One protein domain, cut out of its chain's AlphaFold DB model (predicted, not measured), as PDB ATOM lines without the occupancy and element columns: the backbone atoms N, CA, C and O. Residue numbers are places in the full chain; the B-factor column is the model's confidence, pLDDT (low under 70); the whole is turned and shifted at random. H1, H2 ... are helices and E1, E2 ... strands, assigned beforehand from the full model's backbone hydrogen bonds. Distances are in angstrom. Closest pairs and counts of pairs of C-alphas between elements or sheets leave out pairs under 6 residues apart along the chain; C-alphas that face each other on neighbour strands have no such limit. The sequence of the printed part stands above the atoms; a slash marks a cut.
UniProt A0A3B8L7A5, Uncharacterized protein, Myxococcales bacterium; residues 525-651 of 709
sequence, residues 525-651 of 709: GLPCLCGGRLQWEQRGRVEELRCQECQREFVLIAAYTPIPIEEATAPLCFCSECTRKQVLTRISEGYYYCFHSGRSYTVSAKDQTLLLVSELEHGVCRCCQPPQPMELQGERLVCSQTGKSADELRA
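This is residues 525 to 651 of the 709 residues of an uncharacterized protein of Myxococcales bacterium (UniProt A0A3B8L7A5). With little regular structure, three small antiparallel sheets follow one another along a loose rod: a strongly twisted meander E1 E2 E3 E4, each strand the antiparallel neighbour of the one before, a second meander E5 E6 E7 E8, and the hairpin E9 and E10 with H1 near E10. Ten named strands, then one named helix, hold 48 of 127 printed residues, mostly strand. Radius of gyration of the C-alphas is 18.2 A, spans 59 by 25 by 22 A.

Within hydrogen-bond range are N 537 of E1, residues 533 to 539, and O 544 of E2, 542 to 547, 2.8 A; N 592 of E6, 591 to 593, and O 601 of E7, 600 to 603, 2.8 A; N 631 of E9, 630 to 633, and O 638 of E10, 636 to 639, 2.8 A. The closest C-alphas of E10 and H1, residues 646 to 651, are Leu 637 and Ala 646, 5.8 A. H1 has every O i to N i+4 pair within range.

E3 is 553 to 556, E4 562 to 564, E5 585 to 588, E8 610 to 612. E1, 17.9 A, begins at C-alpha 533 (157.524, 149.391, 174.623); H1 ends at C-alpha 651 (115.168, 186.839, 172.448).

The printed part has no cut. Links E4 to E5 and E8 to E9 are long. Forty residues, among them 568 to 583, have pLDDT under 70.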
ATOM      1  N   GLY A 525     156.692 150.811 180.559       58.03
ATOM      2  CA  GLY A 525     156.027 151.327 179.352       58.03
ATOM      3  C   GLY A 525     154.757 150.574 178.907       58.03
ATOM      4  O   GLY A 525     154.537 149.400 179.207       58.03
ATOM      5  N   LEU A 526     153.872 151.249 178.173       63.34
ATOM      6  CA  LEU A 526     152.716 150.588 177.552       63.34
ATOM      7  C   LEU A 526     153.202 149.680 176.401       63.34
ATOM      8  O   LEU A 526     154.131 150.063 175.697       63.34
ATOM      9  N   PRO A 527     152.630 148.489 176.174       57.25
ATOM     10  CA  PRO A 527     153.042 147.646 175.056       57.25
ATOM     11  C   PRO A 527     152.593 148.250 173.718       57.25
ATOM     12  O   PRO A 527     151.453 148.686 173.561       57.25
ATOM     13  N   CYS A 528     153.489 148.248 172.737       70.75
ATOM     14  CA  CYS A 528     153.202 148.603 171.355       70.75
ATOM     15  C   CYS A 528     152.688 147.383 170.576       70.75
ATOM     16  O   CYS A 528     153.100 146.250 170.827       70.75
ATOM     17  N   LEU A 529     151.885 147.609 169.530       72.88
ATOM     18  CA  LEU A 529     151.426 146.564 168.600       72.88
ATOM     19  C   LEU A 529     152.564 145.781 167.908       72.88
ATOM     20  O   LEU A 529     152.337 144.670 167.439       72.88
ATOM     21  N   CYS A 530     153.784 146.324 167.845       76.88
ATOM     22  CA  CYS A 530     154.949 145.628 167.294       76.88
ATOM     23  C   CYS A 530     155.633 144.675 168.296       76.88
ATOM     24  O   CYS A 530     156.637 144.060 167.947       76.88
ATOM     25  N   GLY A 531     155.129 144.580 169.533       71.06
ATOM     26  CA  GLY A 531     155.770 143.860 170.640       71.06
ATOM     27  C   GLY A 531     156.784 144.695 171.430       71.06
ATOM     28  O   GLY A 531     157.352 144.198 172.397       71.06
ATOM     29  N   GLY A 532     156.994 145.948 171.027       74.12
ATOM     30  CA  GLY A 532     157.869 146.900 171.695       74.12
ATOM     31  C   GLY A 532     157.245 147.624 172.892       74.12
ATOM     32  O   GLY A 532     156.093 147.372 173.248       74.12
ATOM     33  N   ARG A 533     157.979 148.557 173.502       71.00
ATOM     34  CA  ARG A 533     157.524 149.391 174.623       71.00
ATOM     35  C   ARG A 533     157.363 150.847 174.209       71.00
ATOM     36  O   ARG A 533     158.223 151.433 173.556       71.00
ATOM     37  N   LEU A 534     156.247 151.430 174.621       69.62
ATOM     38  CA  LEU A 534     155.967 152.850 174.508       69.62
ATOM     39  C   LEU A 534     156.648 153.596 175.652       69.62
ATOM     40  O   LEU A 534     156.476 153.238 176.820       69.62
ATOM     41  N   GLN A 535     157.385 154.641 175.312       70.38
ATOM     42  CA  GLN A 535     158.003 155.572 176.243       70.38
ATOM     43  C   GLN A 535     157.641 156.997 175.849       70.38
ATOM     44  O   GLN A 535     157.422 157.296 174.675       70.38
ATOM     45  N   TRP A 536     157.554 157.866 176.849       67.19
ATOM     46  CA  TRP A 536     157.420 159.294 176.613       67.19
ATOM     47  C   TRP A 536     158.786 159.854 176.222       67.19
ATOM     48  O   TRP A 536     159.748 159.725 176.973       67.19
ATOM     49  N   GLU A 537     158.867 160.452 175.040       70.00
ATOM     50  CA  GLU A 537     160.048 161.151 174.540       70.00
ATOM     51  C   GLU A 537     159.767 162.650 174.490       70.00
ATOM     52  O   GLU A 537     158.736 163.087 173.978       70.00
ATOM     53  N   GLN A 538     160.695 163.455 175.000       64.38
ATOM     54  CA  GLN A 538     160.575 164.908 174.972       64.38
ATOM     55  C   GLN A 538     161.038 165.448 173.607       64.38
ATOM     56  O   GLN A 538     162.199 165.294 173.228       64.38
ATOM     57  N   ARG A 539     160.142 166.106 172.863       65.38
ATOM     58  CA  ARG A 539     160.439 166.796 171.598       65.38
ATOM     59  C   ARG A 539     159.967 168.246 171.656       65.38
ATOM     60  O   ARG A 539     158.795 168.568 171.468       65.38
ATOM     61  N   GLY A 540     160.907 169.156 171.905       72.00
ATOM     62  CA  GLY A 540     160.597 170.573 172.101       72.00
ATOM     63  C   GLY A 540     159.840 170.797 173.414       72.00
ATOM     64  O   GLY A 540     160.304 170.370 174.466       72.00
ATOM     65  N   ARG A 541     158.677 171.462 173.364       53.97
ATOM     66  CA  ARG A 541     157.800 171.678 174.535       53.97
ATOM     67  C   ARG A 541     156.821 170.525 174.802       53.97
ATOM     68  O   ARG A 541     156.023 170.628 175.729       53.97
ATOM     69  N   VAL A 542     156.852 169.463 173.991       52.47
ATOM     70  CA  VAL A 542     155.835 168.406 174.007       52.47
ATOM     71  C   VAL A 542     156.479 167.025 174.177       52.47
ATOM     72  O   VAL A 542     157.442 166.681 173.502       52.47
ATOM     73  N   GLU A 543     155.945 166.233 175.094       60.53
ATOM     74  CA  GLU A 543     156.179 164.811 175.293       60.53
ATOM     75  C   GLU A 543     155.291 164.006 174.331       60.53
ATOM     76  O   GLU A 543     154.057 164.125 174.313       60.53
ATOM     77  N   GLU A 544     155.933 163.161 173.531       75.31
ATOM     78  CA  GLU A 544     155.303 162.250 172.581       75.31
ATOM     79  C   GLU A 544     155.418 160.816 173.098       75.31
ATOM     80  O   GLU A 544     156.485 160.391 173.531       75.31
ATOM     81  N   LEU A 545     154.332 160.045 173.044       75.50
ATOM     82  CA  LEU A 545     154.384 158.628 173.385       75.50
ATOM     83  C   LEU A 545     154.855 157.850 172.151       75.50
ATOM     84  O   LEU A 545     154.104 157.707 171.187       75.50
ATOM     85  N   ARG A 546     156.092 157.353 172.161       79.44
ATOM     86  CA  ARG A 546     156.706 156.634 171.036       79.44
ATOM     87  C   ARG A 546     157.087 155.218 171.416       79.44
ATOM     88  O   ARG A 546     157.536 154.953 172.526       79.44
ATOM     89  N   CYS A 547     156.925 154.291 170.481       82.44
ATOM     90  CA  CYS A 547     157.498 152.960 170.637       82.44
ATOM     91  C   CYS A 547     159.006 153.003 170.400       82.44
ATOM     92  O   CYS A 547     159.428 153.415 169.325       82.44
ATOM     93  N   GLN A 548     159.804 152.502 171.339       79.88
ATOM     94  CA  GLN A 548     161.261 152.462 171.191       79.88
ATOM     95  C   GLN A 548     161.713 151.592 170.004       79.88
ATOM     96  O   GLN A 548     162.699 151.894 169.337       79.88
ATOM     97  N   GLU A 549     160.952 150.549 169.677       83.69
ATOM     98  CA  GLU A 549     161.305 149.555 168.667       83.69
ATOM     99  C   GLU A 549     160.775 149.903 167.275       83.69
ATOM    100  O   GLU A 549     161.510 149.793 166.298       83.69
ATOM    101  N   CYS A 550     159.504 150.309 167.149       87.25
ATOM    102  CA  CYS A 550     158.933 150.665 165.841       87.25
ATOM    103  C   CYS A 550     158.857 152.169 165.575       87.25
ATOM    104  O   CYS A 550     158.440 152.554 164.484       87.25
ATOM    105  N   GLN A 551     159.231 153.008 166.546       87.00
ATOM    106  CA  GLN A 551     159.280 154.472 166.432       87.00
ATOM    107  C   GLN A 551     157.946 155.132 166.046       87.00
ATOM    108  O   GLN A 551     157.907 156.319 165.720       87.00
ATOM    109  N   ARG A 552     156.837 154.380 166.104       84.44
ATOM    110  CA  ARG A 552     155.487 154.903 165.890       84.44
ATOM    111  C   ARG A 552     155.076 155.782 167.057       84.44
ATOM    112  O   ARG A 552     155.339 155.446 168.212       84.44
ATOM    113  N   GLU A 553     154.393 156.866 166.722       84.19
ATOM    114  CA  GLU A 553     153.757 157.767 167.673       84.19
ATOM    115  C   GLU A 553     152.373 157.247 168.052       84.19
ATOM    116  O   GLU A 553     151.596 156.781 167.214       84.19
ATOM    117  N   PHE A 554     152.073 157.353 169.337       78.81
ATOM    118  CA  PHE A 554     150.823 156.939 169.935       78.81
ATOM    119  C   PHE A 554     150.181 158.118 170.644       78.81
ATOM    120  O   PHE A 554     150.848 158.994 171.193       78.81
ATOM    121  N   VAL A 555     148.856 158.106 170.664       74.00
ATOM    122  CA  VAL A 555     148.054 158.994 171.499       74.00
ATOM    123  C   VAL A 555     147.226 158.155 172.456       74.00
ATOM    124  O   VAL A 555     146.777 157.057 172.122       74.00
ATOM    125  N   LEU A 556     147.027 158.671 173.665       65.44
ATOM    126  CA  LEU A 556     146.125 158.067 174.637       65.44
ATOM    127  C   LEU A 556     144.736 158.681 174.453       65.44
ATOM    128  O   LEU A 556     144.575 159.896 174.555       65.44
ATOM    129  N   ILE A 557     143.735 157.846 174.175       63.16
ATOM    130  CA  ILE A 557     142.322 158.263 174.215       63.16
ATOM    131  C   ILE A 557     141.779 158.232 175.650       63.16
ATOM    132  O   ILE A 557     142.479 157.808 176.560       63.16
ATOM    133  N   ALA A 558     140.523 158.638 175.875       49.50
ATOM    134  CA  ALA A 558     139.903 158.715 177.209       49.50
ATOM    135  C   ALA A 558     139.928 157.395 178.021       49.50
ATOM    136  O   ALA A 558     139.849 157.425 179.246       49.50
ATOM    137  N   ALA A 559     140.085 156.243 177.357       50.53
ATOM    138  CA  ALA A 559     140.290 154.935 177.993       50.53
ATOM    139  C   ALA A 559     141.774 154.589 178.255       50.53
ATOM    140  O   ALA A 559     142.086 153.478 178.669       50.53
ATOM    141  N   TYR A 560     142.693 155.519 177.980       53.50
ATOM    142  CA  TYR A 560     144.152 155.365 177.987       53.50
ATOM    143  C   TYR A 560     144.664 154.192 177.138       53.50
ATOM    144  O   TYR A 560     145.756 153.674 177.359       53.50
ATOM    145  N   THR A 561     143.887 153.791 176.134       61.66
ATOM    146  CA  THR A 561     144.340 152.871 175.095       61.66
ATOM    147  C   THR A 561     145.308 153.627 174.187       61.66
ATOM    148  O   THR A 561     144.897 154.641 173.614       61.66
ATOM    149  N   PRO A 562     146.572 153.185 174.050       70.38
ATOM    150  CA  PRO A 562     147.472 153.765 173.070       70.38
ATOM    151  C   PRO A 562     146.983 153.373 171.680       70.38
ATOM    152  O   PRO A 562     146.948 152.194 171.331       70.38
ATOM    153  N   ILE A 563     146.594 154.367 170.893       74.69
ATOM    154  CA  ILE A 563     146.239 154.180 169.488       74.69
ATOM    155  C   ILE A 563     147.371 154.782 168.660       74.69
ATOM    156  O   ILE A 563     147.811 155.891 168.993       74.69
ATOM    157  N   PRO A 564     147.866 154.092 167.616       79.88
ATOM    158  CA  PRO A 564     148.751 154.726 166.652       79.88
ATOM    159  C   PRO A 564     148.118 156.031 166.172       79.88
ATOM    160  O   PRO A 564     146.929 156.061 165.855       79.88
ATOM    161  N   ILE A 565     148.901 157.108 166.120       77.56
ATOM    162  CA  ILE A 565     148.399 158.429 165.718       77.56
ATOM    163  C   ILE A 565     147.720 158.393 164.335       77.56
ATOM    164  O   ILE A 565     146.762 159.116 164.090       77.56
ATOM    165  N   GLU A 566     148.179 157.486 163.469       71.62
ATOM    166  CA  GLU A 566     147.665 157.210 162.121       71.62
ATOM    167  C   GLU A 566     146.270 156.552 162.114       71.62
ATOM    168  O   GLU A 566     145.529 156.683 161.144       71.62
ATOM    169  N   GLU A 567     145.905 155.838 163.184       70.19
ATOM    170  CA  GLU A 567     144.633 155.108 163.323       70.19
ATOM    171  C   GLU A 567     143.567 155.915 164.085       70.19
ATOM    172  O   GLU A 567     142.415 155.490 164.204       70.19
ATOM    173  N   ALA A 568     143.919 157.094 164.597       66.06
ATOM    174  CA  ALA A 568     142.979 157.986 165.254       66.06
ATOM    175  C   ALA A 568     142.074 158.671 164.210       66.06
ATOM    176  O   ALA A 568     142.454 159.634 163.554       66.06
ATOM    177  N   THR A 569     140.848 158.171 164.052       51.28
ATOM    178  CA  THR A 569     139.895 158.579 162.999       51.28
ATOM    179  C   THR A 569     139.129 159.884 163.261       51.28
ATOM    180  O   THR A 569     138.261 160.254 162.472       51.28
ATOM    181  N   ALA A 570     139.428 160.611 164.340       53.00
ATOM    182  CA  ALA A 570     138.870 161.939 164.608       53.00
ATOM    183  C   ALA A 570     139.873 163.028 164.182       53.00
ATOM    184  O   ALA A 570     141.073 162.768 164.254       53.00
ATOM    185  N   PRO A 571     139.442 164.245 163.789       53.16
ATOM    186  CA  PRO A 571     140.367 165.363 163.631       53.16
ATOM    187  C   PRO A 571     141.042 165.606 164.984       53.16
ATOM    188  O   PRO A 571     140.437 166.146 165.912       53.16
ATOM    189  N   LEU A 572     142.268 165.098 165.125       54.22
ATOM    190  CA  LEU A 572     143.038 165.147 166.355       54.22
ATOM    191  C   LEU A 572     143.396 166.598 166.640       54.22
ATOM    192  O   LEU A 572     144.355 167.158 166.116       54.22
ATOM    193  N   CYS A 573     142.582 167.200 167.484       61.31
ATOM    194  CA  CYS A 573     142.856 168.476 168.085       61.31
ATOM    195  C   CYS A 573     143.746 168.217 169.305       61.31
ATOM    196  O   CYS A 573     143.347 167.468 170.201       61.31
ATOM    197  N   PHE A 574     144.964 168.763 169.312       67.06
ATOM    198  CA  PHE A 574     145.879 168.661 170.449       67.06
ATOM    199  C   PHE A 574     145.685 169.863 171.365       67.06
ATOM    200  O   PHE A 574     145.571 170.996 170.902       67.06
ATOM    201  N   CYS A 575     145.663 169.616 172.671       64.94
ATOM    202  CA  CYS A 575     145.744 170.685 173.658       64.94
ATOM    203  C   CYS A 575     147.106 171.386 173.517       64.94
ATOM    204  O   CYS A 575     148.132 170.741 173.729       64.94
ATOM    205  N   SER A 576     147.122 172.676 173.173       62.88
ATOM    206  CA  SER A 576     148.351 173.473 173.018       62.88
ATOM    207  C   SER A 576     149.117 173.674 174.328       62.88
ATOM    208  O   SER A 576     150.299 174.004 174.303       62.88
ATOM    209  N   GLU A 577     148.458 173.454 175.466       61.38
ATOM    210  CA  GLU A 577     149.036 173.671 176.792       61.38
ATOM    211  C   GLU A 577     149.441 172.403 177.538       61.38
ATOM    212  O   GLU A 577     150.150 172.468 178.538       61.38
ATOM    213  N   CYS A 578     148.979 171.231 177.100       60.56
ATOM    214  CA  CYS A 578     149.442 170.001 177.722       60.56
ATOM    215  C   CYS A 578     150.857 169.709 177.241       60.56
ATOM    216  O   CYS A 578     151.105 169.611 176.041       60.56
ATOM    217  N   THR A 579     151.761 169.473 178.189       56.03
ATOM    218  CA  THR A 579     153.095 168.956 177.880       56.03
ATOM    219  C   THR A 579     153.009 167.614 177.168       56.03
ATOM    220  O   THR A 579     153.897 167.312 176.403       56.03
ATOM    221  N   ARG A 580     151.939 166.825 177.324       62.03
ATOM    222  CA  ARG A 580     151.718 165.572 176.578       62.03
ATOM    223  C   ARG A 580     150.713 165.767 175.446       62.03
ATOM    224  O   ARG A 580     149.623 166.286 175.694       62.03
ATOM    225  N   LYS A 581     151.014 165.258 174.240       63.97
ATOM    226  CA  LYS A 581     150.032 165.170 173.135       63.97
ATOM    227  C   LYS A 581     148.813 164.359 173.594       63.97
ATOM    228  O   LYS A 581     148.861 163.132 173.666       63.97
ATOM    229  N   GLN A 582     147.712 165.044 173.898       64.69
ATOM    230  CA  GLN A 582     146.439 164.420 174.255       64.69
ATOM    231  C   GLN A 582     145.348 164.769 173.255       64.69
ATOM    232  O   GLN A 582     145.271 165.900 172.773       64.69
ATOM    233  N   VAL A 583     144.489 163.785 172.988       66.38
ATOM    234  CA  VAL A 583     143.317 163.947 172.130       66.38
ATOM    235  C   VAL A 583     142.255 164.724 172.895       66.38
ATOM    236  O   VAL A 583     141.788 164.270 173.943       66.38
ATOM    237  N   LEU A 584     141.846 165.884 172.382       70.00
ATOM    238  CA  LEU A 584     140.679 166.551 172.940       70.00
ATOM    239  C   LEU A 584     139.429 165.692 172.716       70.00
ATOM    240  O   LEU A 584     139.160 165.220 171.610       70.00
ATOM    241  N   THR A 585     138.635 165.502 173.766       71.12
ATOM    242  CA  THR A 585     137.377 164.764 173.662       71.12
ATOM    243  C   THR A 585     136.285 165.692 173.171       71.12
ATOM    244  O   THR A 585     136.012 166.716 173.793       71.12
ATOM    245  N   ARG A 586     135.641 165.332 172.061       72.25
ATOM    246  CA  ARG A 586     134.460 166.043 171.570       72.25
ATOM    247  C   ARG A 586     133.301 165.811 172.544       72.25
ATOM    248  O   ARG A 586     132.836 164.683 172.671       72.25
ATOM    249  N   ILE A 587     132.857 166.859 173.235       72.06
ATOM    250  CA  ILE A 587     131.695 166.802 174.141       72.06
ATOM    251  C   ILE A 587     130.403 167.045 173.356       72.06
ATOM    252  O   ILE A 587     129.387 166.401 173.601       72.06
ATOM    253  N   SER A 588     130.443 167.961 172.392       70.12
ATOM    254  CA  SER A 588     129.322 168.291 171.510       70.12
ATOM    255  C   SER A 588     129.847 168.745 170.146       70.12
ATOM    256  O   SER A 588     131.052 168.690 169.881       70.12
ATOM    257  N   GLU A 589     128.975 169.120 169.209       73.19
ATOM    258  CA  GLU A 589     129.430 169.502 167.873       73.19
ATOM    259  C   GLU A 589     130.397 170.697 167.894       73.19
ATOM    260  O   GLU A 589     130.030 171.798 168.288       73.19
ATOM    261  N   GLY A 590     131.654 170.414 167.516       70.12
ATOM    262  CA  GLY A 590     132.847 171.269 167.592       70.12
ATOM    263  C   GLY A 590     133.149 171.926 168.937       70.12
ATOM    264  O   GLY A 590     133.868 172.919 168.968       70.12
ATOM    265  N   TYR A 591     132.670 171.328 170.028       74.38
ATOM    266  CA  TYR A 591     133.135 171.622 171.377       74.38
ATOM    267  C   TYR A 591     134.006 170.477 171.876       74.38
ATOM    268  O   TYR A 591     133.602 169.309 171.879       74.38
ATOM    269  N   TYR A 592     135.205 170.824 172.307       78.50
ATOM    270  CA  TYR A 592     136.258 169.890 172.645       78.50
ATOM    271  C   TYR A 592     136.743 170.154 174.064       78.50
ATOM    272  O   TYR A 592     136.802 171.291 174.513       78.50
ATOM    273  N   TYR A 593     137.098 169.100 174.782       71.38
ATOM    274  CA  TYR A 593     137.523 169.192 176.168       71.38
ATOM    275  C   TYR A 593     138.785 168.389 176.393       71.38
ATOM    276  O   TYR A 593     138.892 167.223 175.996       71.38
ATOM    277  N   CYS A 594     139.752 169.018 177.044       72.62
ATOM    278  CA  CYS A 594     140.945 168.335 177.490       72.62
ATOM    279  C   CYS A 594     140.709 167.793 178.899       72.62
ATOM    280  O   CYS A 594     140.683 168.554 179.860       72.62
ATOM    281  N   PHE A 595     140.611 166.470 179.047       57.19
ATOM    282  CA  PHE A 595     140.478 165.843 180.368       57.19
ATOM    283  C   PHE A 595     141.676 166.085 181.295       57.19
ATOM    284  O   PHE A 595     141.537 165.938 182.506       57.19
ATOM    285  N   HIS A 596     142.838 166.445 180.744       58.66
ATOM    286  CA  HIS A 596     144.053 166.655 181.521       58.66
ATOM    287  C   HIS A 596     144.254 168.101 181.971       58.66
ATOM    288  O   HIS A 596     144.508 168.315 183.151       58.66
ATOM    289  N   SER A 597     144.092 169.087 181.080       63.84
ATOM    290  CA  SER A 597     144.145 170.505 181.475       63.84
ATOM    291  C   SER A 597     142.822 171.022 182.048       63.84
ATOM    292  O   SER A 597     142.791 172.109 182.614       63.84
ATOM    293  N   GLY A 598     141.718 170.286 181.882       67.50
ATOM    294  CA  GLY A 598     140.377 170.738 182.260       67.50
ATOM    295  C   GLY A 598     139.831 171.868 181.383       67.50
ATOM    296  O   GLY A 598     138.801 172.457 181.708       67.50
ATOM    297  N   ARG A 599     140.518 172.203 180.285       73.19
ATOM    298  CA  ARG A 599     140.166 173.325 179.415       73.19
ATOM    299  C   ARG A 599     139.221 172.916 178.289       73.19
ATOM    300  O   ARG A 599     139.322 171.818 177.731       73.19
ATOM    301  N   SER A 600     138.343 173.847 177.934       79.75
ATOM    302  CA  SER A 600     137.386 173.722 176.835       79.75
ATOM    303  C   SER A 600     137.866 174.495 175.615       79.75
ATOM    304  O   SER A 600     138.283 175.645 175.720       79.75
ATOM    305  N   TYR A 601     137.754 173.871 174.455       82.19
ATOM    306  CA  TYR A 601     138.137 174.403 173.160       82.19
ATOM    307  C   TYR A 601     136.919 174.411 172.237       82.19
ATOM    308  O   TYR A 601     136.080 173.509 172.294       82.19
ATOM    309  N   THR A 602     136.842 175.400 171.356       84.25
ATOM    310  CA  THR A 602     135.941 175.376 170.201       84.25
ATOM    311  C   THR A 602     136.752 175.331 168.909       84.25
ATOM    312  O   THR A 602     137.955 175.593 168.920       84.25
ATOM    313  N   VAL A 603     136.111 174.986 167.795       79.50
ATOM    314  CA  VAL A 603     136.730 175.041 166.466       79.50
ATOM    315  C   VAL A 603     136.173 176.220 165.680       79.50
ATOM    316  O   VAL A 603     134.960 176.362 165.494       79.50
ATOM    317  N   SER A 604     137.083 177.057 165.193       76.38
ATOM    318  CA  SER A 604     136.776 178.146 164.276       76.38
ATOM    319  C   SER A 604     136.199 177.594 162.974       76.38
ATOM    320  O   SER A 604     136.814 176.773 162.291       76.38
ATOM    321  N   ALA A 605     135.015 178.066 162.586       70.00
ATOM    322  CA  ALA A 605     134.391 177.676 161.327       70.00
ATOM    323  C   ALA A 605     135.155 178.215 160.103       70.00
ATOM    324  O   ALA A 605     135.014 177.651 159.017       70.00
ATOM    325  N   LYS A 606     135.952 179.285 160.262       71.44
ATOM    326  CA  LYS A 606     136.683 179.940 159.161       71.44
ATOM    327  C   LYS A 606     137.892 179.128 158.696       71.44
ATOM    328  O   LYS A 606     138.107 179.000 157.497       71.44
ATOM    329  N   ASP A 607     138.671 178.594 159.629       75.38
ATOM    330  CA  ASP A 607     139.988 177.999 159.358       75.38
ATOM    331  C   ASP A 607     140.225 176.661 160.075       75.38
ATOM    332  O   ASP A 607     141.307 176.093 159.969       75.38
ATOM    333  N   GLN A 608     139.210 176.131 160.770       74.44
ATOM    334  CA  GLN A 608     139.279 174.879 161.529       74.44
ATOM    335  C   GLN A 608     140.348 174.886 162.638       74.44
ATOM    336  O   GLN A 608     140.755 173.826 163.114       74.44
ATOM    337  N   THR A 609     140.791 176.068 163.077       77.94
ATOM    338  CA  THR A 609     141.725 176.196 164.199       77.94
ATOM    339  C   THR A 609     141.017 175.992 165.536       77.94
ATOM    340  O   THR A 609     139.827 176.285 165.692       77.94
ATOM    341  N   LEU A 610     141.755 175.463 166.514       76.69
ATOM    342  CA  LEU A 610     141.285 175.351 167.891       76.69
ATOM    343  C   LEU A 610     141.425 176.686 168.595       76.69
ATOM    344  O   LEU A 610     142.514 177.253 168.644       76.69
ATOM    345  N   LEU A 611     140.337 177.124 169.205       79.50
ATOM    346  CA  LEU A 611     140.292 178.325 170.015       79.50
ATOM    347  C   LEU A 611     139.993 177.930 171.449       79.50
ATOM    348  O   LEU A 611     139.006 177.240 171.726       79.50
ATOM    349  N   LEU A 612     140.856 178.355 172.365       81.50
ATOM    350  CA  LEU A 612     140.650 178.121 173.777       81.50
ATOM    351  C   LEU A 612     139.522 179.032 174.274       81.50
ATOM    352  O   LEU A 612     139.605 180.251 174.174       81.50
ATOM    353  N   VAL A 613     138.460 178.445 174.831       80.25
ATOM    354  CA  VAL A 613     137.239 179.194 175.177       80.25
ATOM    355  C   VAL A 613     137.508 180.276 176.225       80.25
ATOM    356  O   VAL A 613     136.875 181.325 176.178       80.25
ATOM    357  N   SER A 614     138.453 180.052 177.141       75.44
ATOM    358  CA  SER A 614     138.835 181.027 178.171       75.44
ATOM    359  C   SER A 614     139.686 182.192 177.657       75.44
ATOM    360  O   SER A 614     139.790 183.191 178.355       75.44
ATOM    361  N   GLU A 615     140.298 182.078 176.475       80.06
ATOM    362  CA  GLU A 615     141.079 183.162 175.849       80.06
ATOM    363  C   GLU A 615     140.229 184.045 174.931       80.06
ATOM    364  O   GLU A 615     140.684 185.080 174.448       80.06
ATOM    365  N   LEU A 616     138.980 183.651 174.678       80.25
ATOM    366  CA  LEU A 616     138.048 184.462 173.914       80.25
ATOM    367  C   LEU A 616     137.505 185.565 174.821       80.25
ATOM    368  O   LEU A 616     136.651 185.305 175.666       80.25
ATOM    369  N   GLU A 617     137.971 186.793 174.591       78.69
ATOM    370  CA  GLU A 617     137.638 188.014 175.348       78.69
ATOM    371  C   GLU A 617     136.134 188.164 175.641       78.69
ATOM    372  O   GLU A 617     135.736 188.614 176.712       78.69
ATOM    373  N   HIS A 618     135.287 187.706 174.716       82.25
ATOM    374  CA  HIS A 618     133.832 187.811 174.811       82.25
ATOM    375  C   HIS A 618     133.106 186.453 174.729       82.25
ATOM    376  O   HIS A 618     131.887 186.397 174.536       82.25
ATOM    377  N   GLY A 619     133.838 185.345 174.874       84.62
ATOM    378  CA  GLY A 619     133.303 183.985 174.831       84.62
ATOM    379  C   GLY A 619     132.850 183.514 173.441       84.62
ATOM    380  O   GLY A 619     133.340 183.965 172.403       84.62
ATOM    381  N   VAL A 620     131.916 182.556 173.421       82.62
ATOM    382  CA  VAL A 620     131.390 181.911 172.203       82.62
ATOM    383  C   VAL A 620     129.882 182.115 172.054       82.62
ATOM    384  O   VAL A 620     129.150 182.242 173.035       82.62
ATOM    385  N   CYS A 621     129.399 182.112 170.816       80.81
ATOM    386  CA  CYS A 621     127.990 182.231 170.482       80.81
ATOM    387  C   CYS A 621     127.222 180.936 170.784       80.81
ATOM    388  O   CYS A 621     127.783 179.842 170.801       80.81
ATOM    389  N   ARG A 622     125.899 181.051 170.948       76.12
ATOM    390  CA  ARG A 622     124.987 179.895 171.052       76.12
ATOM    391  C   ARG A 622     124.277 179.542 169.743       76.12
ATOM    392  O   ARG A 622     123.642 178.501 169.654       76.12
ATOM    393  N   CYS A 623     124.369 180.405 168.731       78.06
ATOM    394  CA  CYS A 623     123.612 180.259 167.487       78.06
ATOM    395  C   CYS A 623     124.240 179.325 166.456       78.06
ATOM    396  O   CYS A 623     123.555 178.908 165.526       78.06
ATOM    397  N   CYS A 624     125.536 179.045 166.578       74.19
ATOM    398  CA  CYS A 624     126.253 178.179 165.654       74.19
ATOM    399  C   CYS A 624     126.513 176.818 166.293       74.19
ATOM    400  O   CYS A 624     126.842 176.728 167.476       74.19
ATOM    401  N   GLN A 625     126.438 175.769 165.478       75.38
ATOM    402  CA  GLN A 625     127.023 174.469 165.780       75.38
ATOM    403  C   GLN A 625     128.084 174.188 164.704       75.38
ATOM    404  O   GLN A 625     127.719 173.930 163.556       75.38
ATOM    405  N   PRO A 626     129.386 174.308 165.028       66.62
ATOM    406  CA  PRO A 626     129.944 174.550 166.361       66.62
ATOM    407  C   PRO A 626     129.921 176.022 166.832       66.62
ATOM    408  O   PRO A 626     129.922 176.922 165.987       66.62
ATOM    409  N   PRO A 627     129.944 176.285 168.157       77.38
ATOM    410  CA  PRO A 627     129.974 177.636 168.732       77.38
ATOM    411  C   PRO A 627     131.138 178.481 168.206       77.38
ATOM    412  O   PRO A 627     132.283 178.036 168.214       77.38
ATOM    413  N   GLN A 628     130.867 179.715 167.783       82.81
ATOM    414  CA  GLN A 628     131.870 180.619 167.203       82.81
ATOM    415  C   GLN A 628     132.223 181.771 168.145       82.81
ATOM    416  O   GLN A 628     131.350 182.191 168.902       82.81
ATOM    417  N   PRO A 629     133.446 182.329 168.092       84.06
ATOM    418  CA  PRO A 629     133.821 183.495 168.890       84.06
ATOM    419  C   PRO A 629     132.844 184.661 168.735       84.06
ATOM    420  O   PRO A 629     132.334 184.911 167.633       84.06
ATOM    421  N   MET A 630     132.597 185.367 169.834       84.31
ATOM    422  CA  MET A 630     131.878 186.638 169.822       84.31
ATOM    423  C   MET A 630     132.866 187.783 169.578       84.31
ATOM    424  O   MET A 630     133.923 187.840 170.202       84.31
ATOM    425  N   GLU A 631     132.513 188.691 168.676       85.94
ATOM    426  CA  GLU A 631     133.298 189.874 168.322       85.94
ATOM    427  C   GLU A 631     132.520 191.138 168.700       85.94
ATOM    428  O   GLU A 631     131.293 191.197 168.569       85.94
ATOM    429  N   LEU A 632     133.232 192.164 169.161       84.56
ATOM    430  CA  LEU A 632     132.648 193.468 169.444       84.56
ATOM    431  C   LEU A 632     132.569 194.280 168.138       84.56
ATOM    432  O   LEU A 632     133.589 194.683 167.583       84.56
ATOM    433  N   GLN A 633     131.357 194.520 167.635       84.12
ATOM    434  CA  GLN A 633     131.110 195.416 166.500       84.12
ATOM    435  C   GLN A 633     130.373 196.664 166.993       84.12
ATOM    436  O   GLN A 633     129.160 196.657 167.214       84.12
ATOM    437  N   GLY A 634     131.125 197.749 167.196       85.75
ATOM    438  CA  GLY A 634     130.622 198.942 167.880       85.75
ATOM    439  C   GLY A 634     130.413 198.662 169.370       85.75
ATOM    440  O   GLY A 634     131.340 198.230 170.041       85.75
ATOM    441  N   GLU A 635     129.197 198.874 169.876       82.44
ATOM    442  CA  GLU A 635     128.810 198.570 171.269       82.44
ATOM    443  C   GLU A 635     128.101 197.211 171.415       82.44
ATOM    444  O   GLU A 635     127.551 196.898 172.470       82.44
ATOM    445  N   ARG A 636     128.050 196.398 170.350       80.94
ATOM    446  CA  ARG A 636     127.298 195.137 170.337       80.94
ATOM    447  C   ARG A 636     128.212 193.937 170.168       80.94
ATOM    448  O   ARG A 636     129.047 193.895 169.269       80.94
ATOM    449  N   LEU A 637     127.980 192.930 171.003       83.50
ATOM    450  CA  LEU A 637     128.576 191.608 170.855       83.50
ATOM    451  C   LEU A 637     127.824 190.820 169.797       83.50
ATOM    452  O   LEU A 637     126.642 190.524 169.984       83.50
ATOM    453  N   VAL A 638     128.510 190.456 168.719       87.62
ATOM    454  CA  VAL A 638     127.948 189.693 167.603       87.62
ATOM    455  C   VAL A 638     128.711 188.398 167.368       87.62
ATOM    456  O   VAL A 638     129.909 188.297 167.615       87.62
ATOM    457  N   CYS A 639     128.019 187.380 166.870       86.62
ATOM    458  CA  CYS A 639     128.661 186.149 166.436       86.62
ATOM    459  C   CYS A 639     129.533 186.406 165.197       86.62
ATOM    460  O   CYS A 639     129.025 186.858 164.171       86.62
ATOM    461  N   SER A 640     130.809 186.011 165.248       83.00
ATOM    462  CA  SER A 640     131.781 186.147 164.143       83.00
ATOM    463  C   SER A 640     131.394 185.443 162.829       83.00
ATOM    464  O   SER A 640     132.004 185.702 161.787       83.00
ATOM    465  N   GLN A 641     130.397 184.551 162.857       83.38
ATOM    466  CA  GLN A 641     129.909 183.822 161.682       83.38
ATOM    467  C   GLN A 641     128.534 184.296 161.198       83.38
ATOM    468  O   GLN A 641     128.353 184.477 159.997       83.38
ATOM    469  N   THR A 642     127.554 184.465 162.090       83.50
ATOM    470  CA  THR A 642     126.175 184.815 161.694       83.50
ATOM    471  C   THR A 642     125.893 186.311 161.760       83.50
ATOM    472  O   THR A 642     124.883 186.751 161.216       83.50
ATOM    473  N   GLY A 643     126.732 187.089 162.449       83.06
ATOM    474  CA  GLY A 643     126.495 188.507 162.722       83.06
ATOM    475  C   GLY A 643     125.362 188.779 163.718       83.06
ATOM    476  O   GLY A 643     125.104 189.941 164.018       83.06
ATOM    477  N   LYS A 644     124.693 187.742 164.249       83.94
ATOM    478  CA  LYS A 644     123.621 187.904 165.241       83.94
ATOM    479  C   LYS A 644     124.184 188.434 166.555       83.94
ATOM    480  O   LYS A 644     125.192 187.918 167.045       83.94
ATOM    481  N   SER A 645     123.518 189.429 167.129       82.81
ATOM    482  CA  SER A 645     123.896 190.007 168.419       82.81
ATOM    483  C   SER A 645     123.494 189.116 169.597       82.81
ATOM    484  O   SER A 645     122.533 188.353 169.514       82.81
ATOM    485  N   ALA A 646     124.200 189.222 170.725       71.50
ATOM    486  CA  ALA A 646     123.881 188.472 171.945       71.50
ATOM    487  C   ALA A 646     122.420 188.674 172.410       71.50
ATOM    488  O   ALA A 646     121.803 187.738 172.923       71.50
ATOM    489  N   ASP A 647     121.854 189.864 172.184       73.06
ATOM    490  CA  ASP A 647     120.471 190.201 172.538       73.06
ATOM    491  C   ASP A 647     119.445 189.517 171.622       73.06
ATOM    492  O   ASP A 647     118.435 189.000 172.102       73.06
ATOM    493  N   GLU A 648     119.727 189.427 170.317       73.31
ATOM    494  CA  GLU A 648     118.894 188.683 169.359       73.31
ATOM    495  C   GLU A 648     118.859 187.185 169.692       73.31
ATOM    496  O   GLU A 648     117.816 186.545 169.575       73.31
ATOM    497  N   LEU A 649     119.974 186.633 170.181       65.81
ATOM    498  CA  LEU A 649     120.061 185.226 170.582       65.81
ATOM    499  C   LEU A 649     119.286 184.922 171.870       65.81
ATOM    500  O   LEU A 649     118.650 183.874 171.969       65.81
ATOM    501  N   ARG A 650     119.279 185.848 172.837       61.69
ATOM    502  CA  ARG A 650     118.469 185.721 174.063       61.69
ATOM    503  C   ARG A 650     116.969 185.818 173.778       61.69
ATOM    504  O   ARG A 650     116.184 185.104 174.400       61.69
ATOM    505  N   ALA A 651     116.568 186.676 172.840       59.06
ATOM    506  CA  ALA A 651     115.168 186.839 172.448       59.06
ATOM    507  C   ALA A 651     114.606 185.613 171.699       59.06
ATOM    508  O   ALA A 651     113.422 185.300 171.834       59.06
TER     509      ALA A 651